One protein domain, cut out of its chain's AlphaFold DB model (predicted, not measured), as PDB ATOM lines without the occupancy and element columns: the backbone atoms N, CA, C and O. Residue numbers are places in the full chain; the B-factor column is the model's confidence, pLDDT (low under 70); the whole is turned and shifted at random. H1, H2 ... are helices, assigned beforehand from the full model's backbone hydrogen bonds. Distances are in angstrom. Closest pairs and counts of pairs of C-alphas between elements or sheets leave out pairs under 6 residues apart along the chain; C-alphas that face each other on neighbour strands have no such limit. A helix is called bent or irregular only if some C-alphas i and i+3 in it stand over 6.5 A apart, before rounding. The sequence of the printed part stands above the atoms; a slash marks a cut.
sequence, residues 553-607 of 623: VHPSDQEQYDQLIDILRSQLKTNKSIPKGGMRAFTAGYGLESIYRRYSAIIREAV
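Overview. This is residues 553 to 607 of the 623 residues of a protein of Kwoniella mangroviensis CBS 10435 (UniProt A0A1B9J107). One long helix, H1, makes the longest axis, and the two shorter helices, H2 and H3, sit to one side of it, the three centres making a triangle. H3 packs on residues 557 to 565 of H1 at a steep angle, while the short H2 packs on the first residues of H3, and the link of residues 574 to 581 swings from the far end of H1 back to H2. The printed part has 55 residues with three named helices in the order H1, H2, H3 and no named strand, and its class is all helix. It is compact, with a radius of gyration of the C-alphas of 10.7 A, and elongated in outline, spanning 31 by 20 by 17 A.

Along the chain. Start at Val 553 and find C-alpha 555 at (50.514, -24.594, -1.788); from there H1, residues 555 to 573, runs 27.4 A to C-alpha 573 at (36.942, -41.178, -18.900). H1 is irregular: C-alphas 556 and 559 are 7.4 A apart. Read on through residues 574 to 581 to H2, residues 582 to 588, which is 10.3 A long. After residues 589 to 592 comes H3, residues 593 to 606, which runs 16.7 A and ends with C-alpha 606 at (49.186, -37.686, -11.981). H3 is irregular too, with C-alphas 598 and 601 8.5 A apart.

Arrangement. Look first at H1 and H3, which touch, the closest C-alphas being those of Tyr 561 and Ile 595 at 6.3 A. H1 touches H3 with residues 557 to 565 alone. The two run the same way at a steep tilt of 65 degrees. Next see H2 and H3, which touch with the C-alphas of Thr 587 and Glu 593 closest, at 4.8 A. H3 touches H2 with residues 593 to 597 alone, and the two run opposite ways at a steep tilt of 52 degrees. H1 and H2 are close but not clearly touching; their closest C-alphas, those of Leu 564 and Thr 587, are 7.8 A apart, and the helices run opposite ways at a steep tilt of 51 degrees. In H2 every O i to N i+4 pair is within hydrogen-bond range; in H1 it is 13 of 15 and in H3 8 of 10.

Size, cuts and confidence. The two C-alphas farthest apart are those of Pro 555 and Lys 580, at 31.7 A, and the first and last printed C-alphas, of Val 553 and Val 607, are 14.7 A apart. The printed part has no cut. The link from H1 to H2 is short, with 8 residues, the link from H2 to H3 is tight, with 4, and there is no long link. The mean pLDDT of the printed part is 94.7, and no printed residue is under 70.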
ATOM      1  N   VAL A 553      54.019 -29.317  -5.954       95.00
ATOM      2  CA  VAL A 553      53.119 -28.220  -6.357       95.00
ATOM      3  C   VAL A 553      53.100 -27.167  -5.250       95.00
ATOM      4  O   VAL A 553      53.104 -27.505  -4.068       95.00
ATOM      5  N   HIS A 554      53.127 -25.882  -5.616       94.69
ATOM      6  CA  HIS A 554      53.157 -24.815  -4.619       94.69
ATOM      7  C   HIS A 554      51.812 -24.781  -3.877       94.69
ATOM      8  O   HIS A 554      50.780 -24.829  -4.551       94.69
ATOM      9  N   PRO A 555      51.770 -24.598  -2.543       94.75
ATOM     10  CA  PRO A 555      50.514 -24.594  -1.788       94.75
ATOM     11  C   PRO A 555      49.468 -23.605  -2.321       94.75
ATOM     12  O   PRO A 555      48.282 -23.909  -2.350       94.75
ATOM     13  N   SER A 556      49.899 -22.438  -2.818       94.44
ATOM     14  CA  SER A 556      48.987 -21.443  -3.409       94.44
ATOM     15  C   SER A 556      48.402 -21.844  -4.766       94.44
ATOM     16  O   SER A 556      47.428 -21.247  -5.203       94.44
ATOM     17  N   ASP A 557      49.048 -22.767  -5.478       96.38
ATOM     18  CA  ASP A 557      48.614 -23.256  -6.789       96.38
ATOM     19  C   ASP A 557      47.855 -24.603  -6.658       96.38
ATOM     20  O   ASP A 557      47.359 -25.114  -7.661       96.38
ATOM     21  N   GLN A 558      47.756 -25.175  -5.447       97.12
ATOM     22  CA  GLN A 558      47.233 -26.525  -5.192       97.12
ATOM     23  C   GLN A 558      45.775 -26.688  -5.643       97.12
ATOM     24  O   GLN A 558      45.463 -27.619  -6.376       97.12
ATOM     25  N   GLU A 559      44.899 -25.743  -5.295       97.56
ATOM     26  CA  GLU A 559      43.477 -25.795  -5.667       97.56
ATOM     27  C   GLU A 559      43.278 -25.791  -7.194       97.56
ATOM     28  O   GLU A 559      42.528 -26.597  -7.745       97.56
ATOM     29  N   GLN A 560      44.006 -24.922  -7.901       97.56
ATOM     30  CA  GLN A 560      43.939 -24.830  -9.363       97.56
ATOM     31  C   GLN A 560      44.568 -26.051 -10.050       97.56
ATOM     32  O   GLN A 560      44.129 -26.463 -11.127       97.56
ATOM     33  N   TYR A 561      45.608 -26.626  -9.443       98.12
ATOM     34  CA  TYR A 561      46.210 -27.878  -9.885       98.12
ATOM     35  C   TYR A 561      45.214 -29.035  -9.764       98.12
ATOM     36  O   TYR A 561      44.967 -29.712 -10.763       98.12
ATOM     37  N   ASP A 562      44.582 -29.215  -8.605       98.06
ATOM     38  CA  ASP A 562      43.610 -30.287  -8.367       98.06
ATOM     39  C   ASP A 562      42.401 -30.157  -9.309       98.06
ATOM     40  O   ASP A 562      42.013 -31.125  -9.970       98.06
ATOM     41  N   GLN A 563      41.901 -28.930  -9.501       98.25
ATOM     42  CA  GLN A 563      40.855 -28.629 -10.479       98.25
ATOM     43  C   GLN A 563      41.250 -29.061 -11.901       98.25
ATOM     44  O   GLN A 563      40.451 -29.660 -12.628       98.25
ATOM     45  N   LEU A 564      42.488 -28.778 -12.320       97.88
ATOM     46  CA  LEU A 564      42.978 -29.174 -13.638       97.88
ATOM     47  C   LEU A 564      43.073 -30.703 -13.773       97.88
ATOM     48  O   LEU A 564      42.694 -31.249 -14.813       97.88
ATOM     49  N   ILE A 565      43.552 -31.402 -12.742       98.25
ATOM     50  CA  ILE A 565      43.654 -32.867 -12.728       98.25
ATOM     51  C   ILE A 565      42.272 -33.514 -12.890       98.25
ATOM     52  O   ILE A 565      42.119 -34.431 -13.704       98.25
ATOM     53  N   ASP A 566      41.255 -33.007 -12.195       98.19
ATOM     54  CA  ASP A 566      39.888 -33.528 -12.279       98.19
ATOM     55  C   ASP A 566      39.254 -33.316 -13.657       98.19
ATOM     56  O   ASP A 566      38.623 -34.234 -14.204       98.19
ATOM     57  N   ILE A 567      39.482 -32.152 -14.276       97.38
ATOM     58  CA  ILE A 567      39.045 -31.873 -15.653       97.38
ATOM     59  C   ILE A 567      39.683 -32.877 -16.624       97.38
ATOM     60  O   ILE A 567      38.993 -33.455 -17.471       97.38
ATOM     61  N   LEU A 568      40.989 -33.129 -16.494       96.81
ATOM     62  CA  LEU A 568      41.719 -34.032 -17.386       96.81
ATOM     63  C   LEU A 568      41.310 -35.496 -17.204       96.81
ATOM     64  O   LEU A 568      41.099 -36.201 -18.196       96.81
ATOM     65  N   ARG A 569      41.114 -35.947 -15.961       97.19
ATOM     66  CA  ARG A 569      40.598 -37.293 -15.664       97.19
ATOM     67  C   ARG A 569      39.187 -37.490 -16.209       97.19
ATOM     68  O   ARG A 569      38.891 -38.545 -16.767       97.19
ATOM     69  N   SER A 570      38.329 -36.479 -16.093       96.44
ATOM     70  CA  SER A 570      36.960 -36.526 -16.618       96.44
ATOM     71  C   SER A 570      36.941 -36.632 -18.145       96.44
ATOM     72  O   SER A 570      36.212 -37.456 -18.695       96.44
ATOM     73  N   GLN A 571      37.798 -35.879 -18.842       95.94
ATOM     74  CA  GLN A 571      37.922 -35.977 -20.300       95.94
ATOM     75  C   GLN A 571      38.406 -37.357 -20.755       95.94
ATOM     76  O   GLN A 571      37.796 -37.942 -21.652       95.94
ATOM     77  N   LEU A 572      39.430 -37.913 -20.096       94.75
ATOM     78  CA  LEU A 572      39.933 -39.255 -20.408       94.75
ATOM     79  C   LEU A 572      38.869 -40.336 -20.199       94.75
ATOM     80  O   LEU A 572      38.715 -41.200 -21.055       94.75
ATOM     81  N   LYS A 573      38.070 -40.253 -19.125       96.19
ATOM     82  CA  LYS A 573      36.942 -41.178 -18.900       96.19
ATOM     83  C   LYS A 573      35.907 -41.128 -20.025       96.19
ATOM     84  O   LYS A 573      35.330 -42.151 -20.373       96.19
ATOM     85  N   THR A 574      35.678 -39.953 -20.610       95.69
ATOM     86  CA  THR A 574      34.724 -39.793 -21.720       95.69
ATOM     87  C   THR A 574      35.269 -40.217 -23.088       95.69
ATOM     88  O   THR A 574      34.537 -40.117 -24.070       95.69
ATOM     89  N   ASN A 575      36.530 -40.669 -23.187       91.38
ATOM     90  CA  ASN A 575      37.220 -40.979 -24.450       91.38
ATOM     91  C   ASN A 575      37.178 -39.841 -25.491       91.38
ATOM     92  O   ASN A 575      37.373 -40.066 -26.688       91.38
ATOM     93  N   LYS A 576      36.942 -38.597 -25.059       90.31
ATOM     94  CA  LYS A 576      37.005 -37.435 -25.944       90.31
ATOM     95  C   LYS A 576      38.470 -37.099 -26.193       90.31
ATOM     96  O   LYS A 576      39.231 -36.830 -25.267       90.31
ATOM     97  N   SER A 577      38.875 -37.126 -27.460       87.00
ATOM     98  CA  SER A 577      40.225 -36.730 -27.863       87.00
ATOM     99  C   SER A 577      40.487 -35.266 -27.503       87.00
ATOM    100  O   SER A 577      39.636 -34.411 -27.761       87.00
ATOM    101  N   ILE A 578      41.683 -34.968 -26.989       88.31
ATOM    102  CA  ILE A 578      42.147 -33.593 -26.755       88.31
ATOM    103  C   ILE A 578      42.046 -32.805 -28.077       88.31
ATOM    104  O   ILE A 578      42.450 -33.325 -29.123       88.31
ATOM    105  N   PRO A 579      41.499 -31.575 -28.073       85.81
ATOM    106  CA  PRO A 579      41.331 -30.782 -29.288       85.81
ATOM    107  C   PRO A 579      42.663 -30.537 -30.011       85.81
ATOM    108  O   PRO A 579      43.734 -30.510 -29.403       85.81
ATOM    109  N   LYS A 580      42.597 -30.304 -31.331       83.88
ATOM    110  CA  LYS A 580      43.768 -30.177 -32.228       83.88
ATOM    111  C   LYS A 580      44.785 -29.086 -31.832       83.88
ATOM    112  O   LYS A 580      45.906 -29.130 -32.321       83.88
ATOM    113  N   GLY A 581      44.437 -28.159 -30.936       86.12
ATOM    114  CA  GLY A 581      45.357 -27.156 -30.373       86.12
ATOM    115  C   GLY A 581      46.300 -27.681 -29.279       86.12
ATOM    116  O   GLY A 581      47.103 -26.923 -28.737       86.12
ATOM    117  N   GLY A 582      46.210 -28.970 -28.938       92.62
ATOM    118  CA  GLY A 582      47.030 -29.596 -27.908       92.62
ATOM    119  C   GLY A 582      46.625 -29.201 -26.487       92.62
ATOM    120  O   GLY A 582      45.637 -28.506 -26.250       92.62
ATOM    121  N   MET A 583      47.414 -29.666 -25.518       93.44
ATOM    122  CA  MET A 583      47.108 -29.494 -24.096       93.44
ATOM    123  C   MET A 583      47.080 -28.029 -23.649       93.44
ATOM    124  O   MET A 583      46.234 -27.679 -22.838       93.44
ATOM    125  N   ARG A 584      47.942 -27.162 -24.203       93.00
ATOM    126  CA  ARG A 584      47.977 -25.736 -23.828       93.00
ATOM    127  C   ARG A 584      46.675 -25.024 -24.183       93.00
ATOM    128  O   ARG A 584      46.042 -24.457 -23.300       93.00
ATOM    129  N   ALA A 585      46.235 -25.147 -25.437       92.62
ATOM    130  CA  ALA A 585      44.974 -24.567 -25.891       92.62
ATOM    131  C   ALA A 585      43.774 -25.141 -25.125       92.62
ATOM    132  O   ALA A 585      42.850 -24.408 -24.785       92.62
ATOM    133  N   PHE A 586      43.810 -26.441 -24.803       95.38
ATOM    134  CA  PHE A 586      42.780 -27.063 -23.976       95.38
ATOM    135  C   PHE A 586      42.713 -26.422 -22.581       95.38
ATOM    136  O   PHE A 586      41.639 -26.012 -22.159       95.38
ATOM    137  N   THR A 587      43.847 -26.270 -21.890       95.81
ATOM    138  CA  THR A 587      43.889 -25.656 -20.552       95.81
ATOM    139  C   THR A 587      43.602 -24.155 -20.549       95.81
ATOM    140  O   THR A 587      43.043 -23.649 -19.578       95.81
ATOM    141  N   ALA A 588      43.912 -23.450 -21.643       94.62
ATOM    142  CA  ALA A 588      43.574 -22.039 -21.821       94.62
ATOM    143  C   ALA A 588      42.055 -21.811 -21.842       94.62
ATOM    144  O   ALA A 588      41.579 -20.840 -21.262       94.62
ATOM    145  N   GLY A 589      41.280 -22.753 -22.398       94.81
ATOM    146  CA  GLY A 589      39.813 -22.710 -22.374       94.81
ATOM    147  C   GLY A 589      39.192 -22.732 -20.970       94.81
ATOM    148  O   GLY A 589      38.033 -22.359 -20.821       94.81
ATOM    149  N   TYR A 590      39.962 -23.124 -19.950       96.00
ATOM    150  CA  TYR A 590      39.552 -23.125 -18.541       96.00
ATOM    151  C   TYR A 590      40.300 -22.077 -17.699       96.00
ATOM    152  O   TYR A 590      40.143 -22.057 -16.484       96.00
ATOM    153  N   GLY A 591      41.147 -21.235 -18.306       95.44
ATOM    154  CA  GLY A 591      41.985 -20.278 -17.570       95.44
ATOM    155  C   GLY A 591      43.114 -20.916 -16.743       95.44
ATOM    156  O   GLY A 591      43.742 -20.238 -15.936       95.44
ATOM    157  N   LEU A 592      43.410 -22.205 -16.953       97.44
ATOM    158  CA  LEU A 592      44.390 -22.989 -16.180       97.44
ATOM    159  C   LEU A 592      45.707 -23.219 -16.946       97.44
ATOM    160  O   LEU A 592      46.510 -24.087 -16.597       97.44
ATOM    161  N   GLU A 593      45.956 -22.441 -18.005       95.81
ATOM    162  CA  GLU A 593      47.161 -22.574 -18.835       95.81
ATOM    163  C   GLU A 593      48.451 -22.342 -18.037       95.81
ATOM    164  O   GLU A 593      49.435 -23.061 -18.213       95.81
ATOM    165  N   SER A 594      48.450 -21.366 -17.126       94.69
ATOM    166  CA  SER A 594      49.622 -21.031 -16.310       94.69
ATOM    167  C   SER A 594      50.015 -22.167 -15.357       94.69
ATOM    168  O   SER A 594      51.205 -22.386 -15.115       94.69
ATOM    169  N   ILE A 595      49.033 -22.915 -14.849       97.06
ATOM    170  CA  ILE A 595      49.221 -24.096 -13.999       97.06
ATOM    171  C   ILE A 595      49.768 -25.247 -14.831       97.06
ATOM    172  O   ILE A 595      50.787 -25.835 -14.468       97.06
ATOM    173  N   TYR A 596      49.182 -25.498 -16.005       95.50
ATOM    174  CA  TYR A 596      49.698 -26.511 -16.921       95.50
ATOM    175  C   TYR A 596      51.141 -26.226 -17.348       95.50
ATOM    176  O   TYR A 596      51.976 -27.127 -17.344       95.50
ATOM    177  N   ARG A 597      51.468 -24.972 -17.686       93.56
ATOM    178  CA  ARG A 597      52.821 -24.572 -18.099       93.56
ATOM    179  C   ARG A 597      53.844 -24.775 -16.980       93.56
ATOM    180  O   ARG A 597      54.951 -25.217 -17.276       93.56
ATOM    181  N   ARG A 598      53.478 -24.472 -15.729       93.12
ATOM    182  CA  ARG A 598      54.361 -24.610 -14.560       93.12
ATOM    183  C   ARG A 598      54.559 -26.066 -14.135       93.12
ATOM    184  O   ARG A 598      55.693 -26.463 -13.904       93.12
ATOM    185  N   TYR A 599      53.496 -26.870 -14.115       95.38
ATOM    186  CA  TYR A 599      53.508 -28.219 -13.528       95.38
ATOM    187  C   TYR A 599      53.315 -29.348 -14.553       95.38
ATOM    188  O   TYR A 599      52.891 -30.446 -14.204       95.38
ATOM    189  N   SER A 600      53.619 -29.107 -15.835       94.19
ATOM    190  CA  SER A 600      53.341 -30.066 -16.921       94.19
ATOM    191  C   SER A 600      53.921 -31.472 -16.714       94.19
ATOM    192  O   SER A 600      53.322 -32.430 -17.199       94.19
ATOM    193  N   ALA A 601      55.058 -31.606 -16.020       92.50
ATOM    194  CA  ALA A 601      55.663 -32.897 -15.691       92.50
ATOM    195  C   ALA A 601      54.831 -33.652 -14.640       92.50
ATOM    196  O   ALA A 601      54.327 -34.735 -14.935       92.50
ATOM    197  N   ILE A 602      54.579 -33.022 -13.487       95.69
ATOM    198  CA  ILE A 602      53.785 -33.584 -12.380       95.69
ATOM    199  C   ILE A 602      52.358 -33.927 -12.844       95.69
ATOM    200  O   ILE A 602      51.817 -34.977 -12.516       95.69
ATOM    201  N   ILE A 603      51.739 -33.073 -13.667       96.38
ATOM    202  CA  ILE A 603      50.389 -33.312 -14.209       96.38
ATOM    203  C   ILE A 603      50.336 -34.590 -15.058       96.38
ATOM    204  O   ILE A 603      49.337 -35.306 -15.042       96.38
ATOM    205  N   ARG A 604      51.394 -34.886 -15.820       94.50
ATOM    206  CA  ARG A 604      51.449 -36.082 -16.678       94.50
ATOM    207  C   ARG A 604      51.663 -37.358 -15.886       94.50
ATOM    208  O   ARG A 604      51.166 -38.399 -16.298       94.50
ATOM    209  N   GLU A 605      52.370 -37.266 -14.770       95.62
ATOM    210  CA  GLU A 605      52.504 -38.368 -13.824       95.62
ATOM    211  C   GLU A 605      51.173 -38.642 -13.105       95.62
ATOM    212  O   GLU A 605      50.724 -39.784 -13.038       95.62
ATOM    213  N   ALA A 606      50.472 -37.587 -12.677       97.06
ATOM    214  CA  ALA A 606      49.186 -37.686 -11.981       97.06
ATOM    215  C   ALA A 606      48.001 -38.125 -12.872       97.06
ATOM    216  O   ALA A 606      46.965 -38.577 -12.358       97.06
ATOM    217  N   VAL A 607      48.126 -37.980 -14.198       96.81
ATOM    218  CA  VAL A 607      47.108 -38.349 -15.197       96.81
ATOM    219  C   VAL A 607      47.740 -39.205 -16.309       96.81
ATOM    220  O   VAL A 607      48.033 -38.703 -17.404       96.81
TER     221      VAL A 607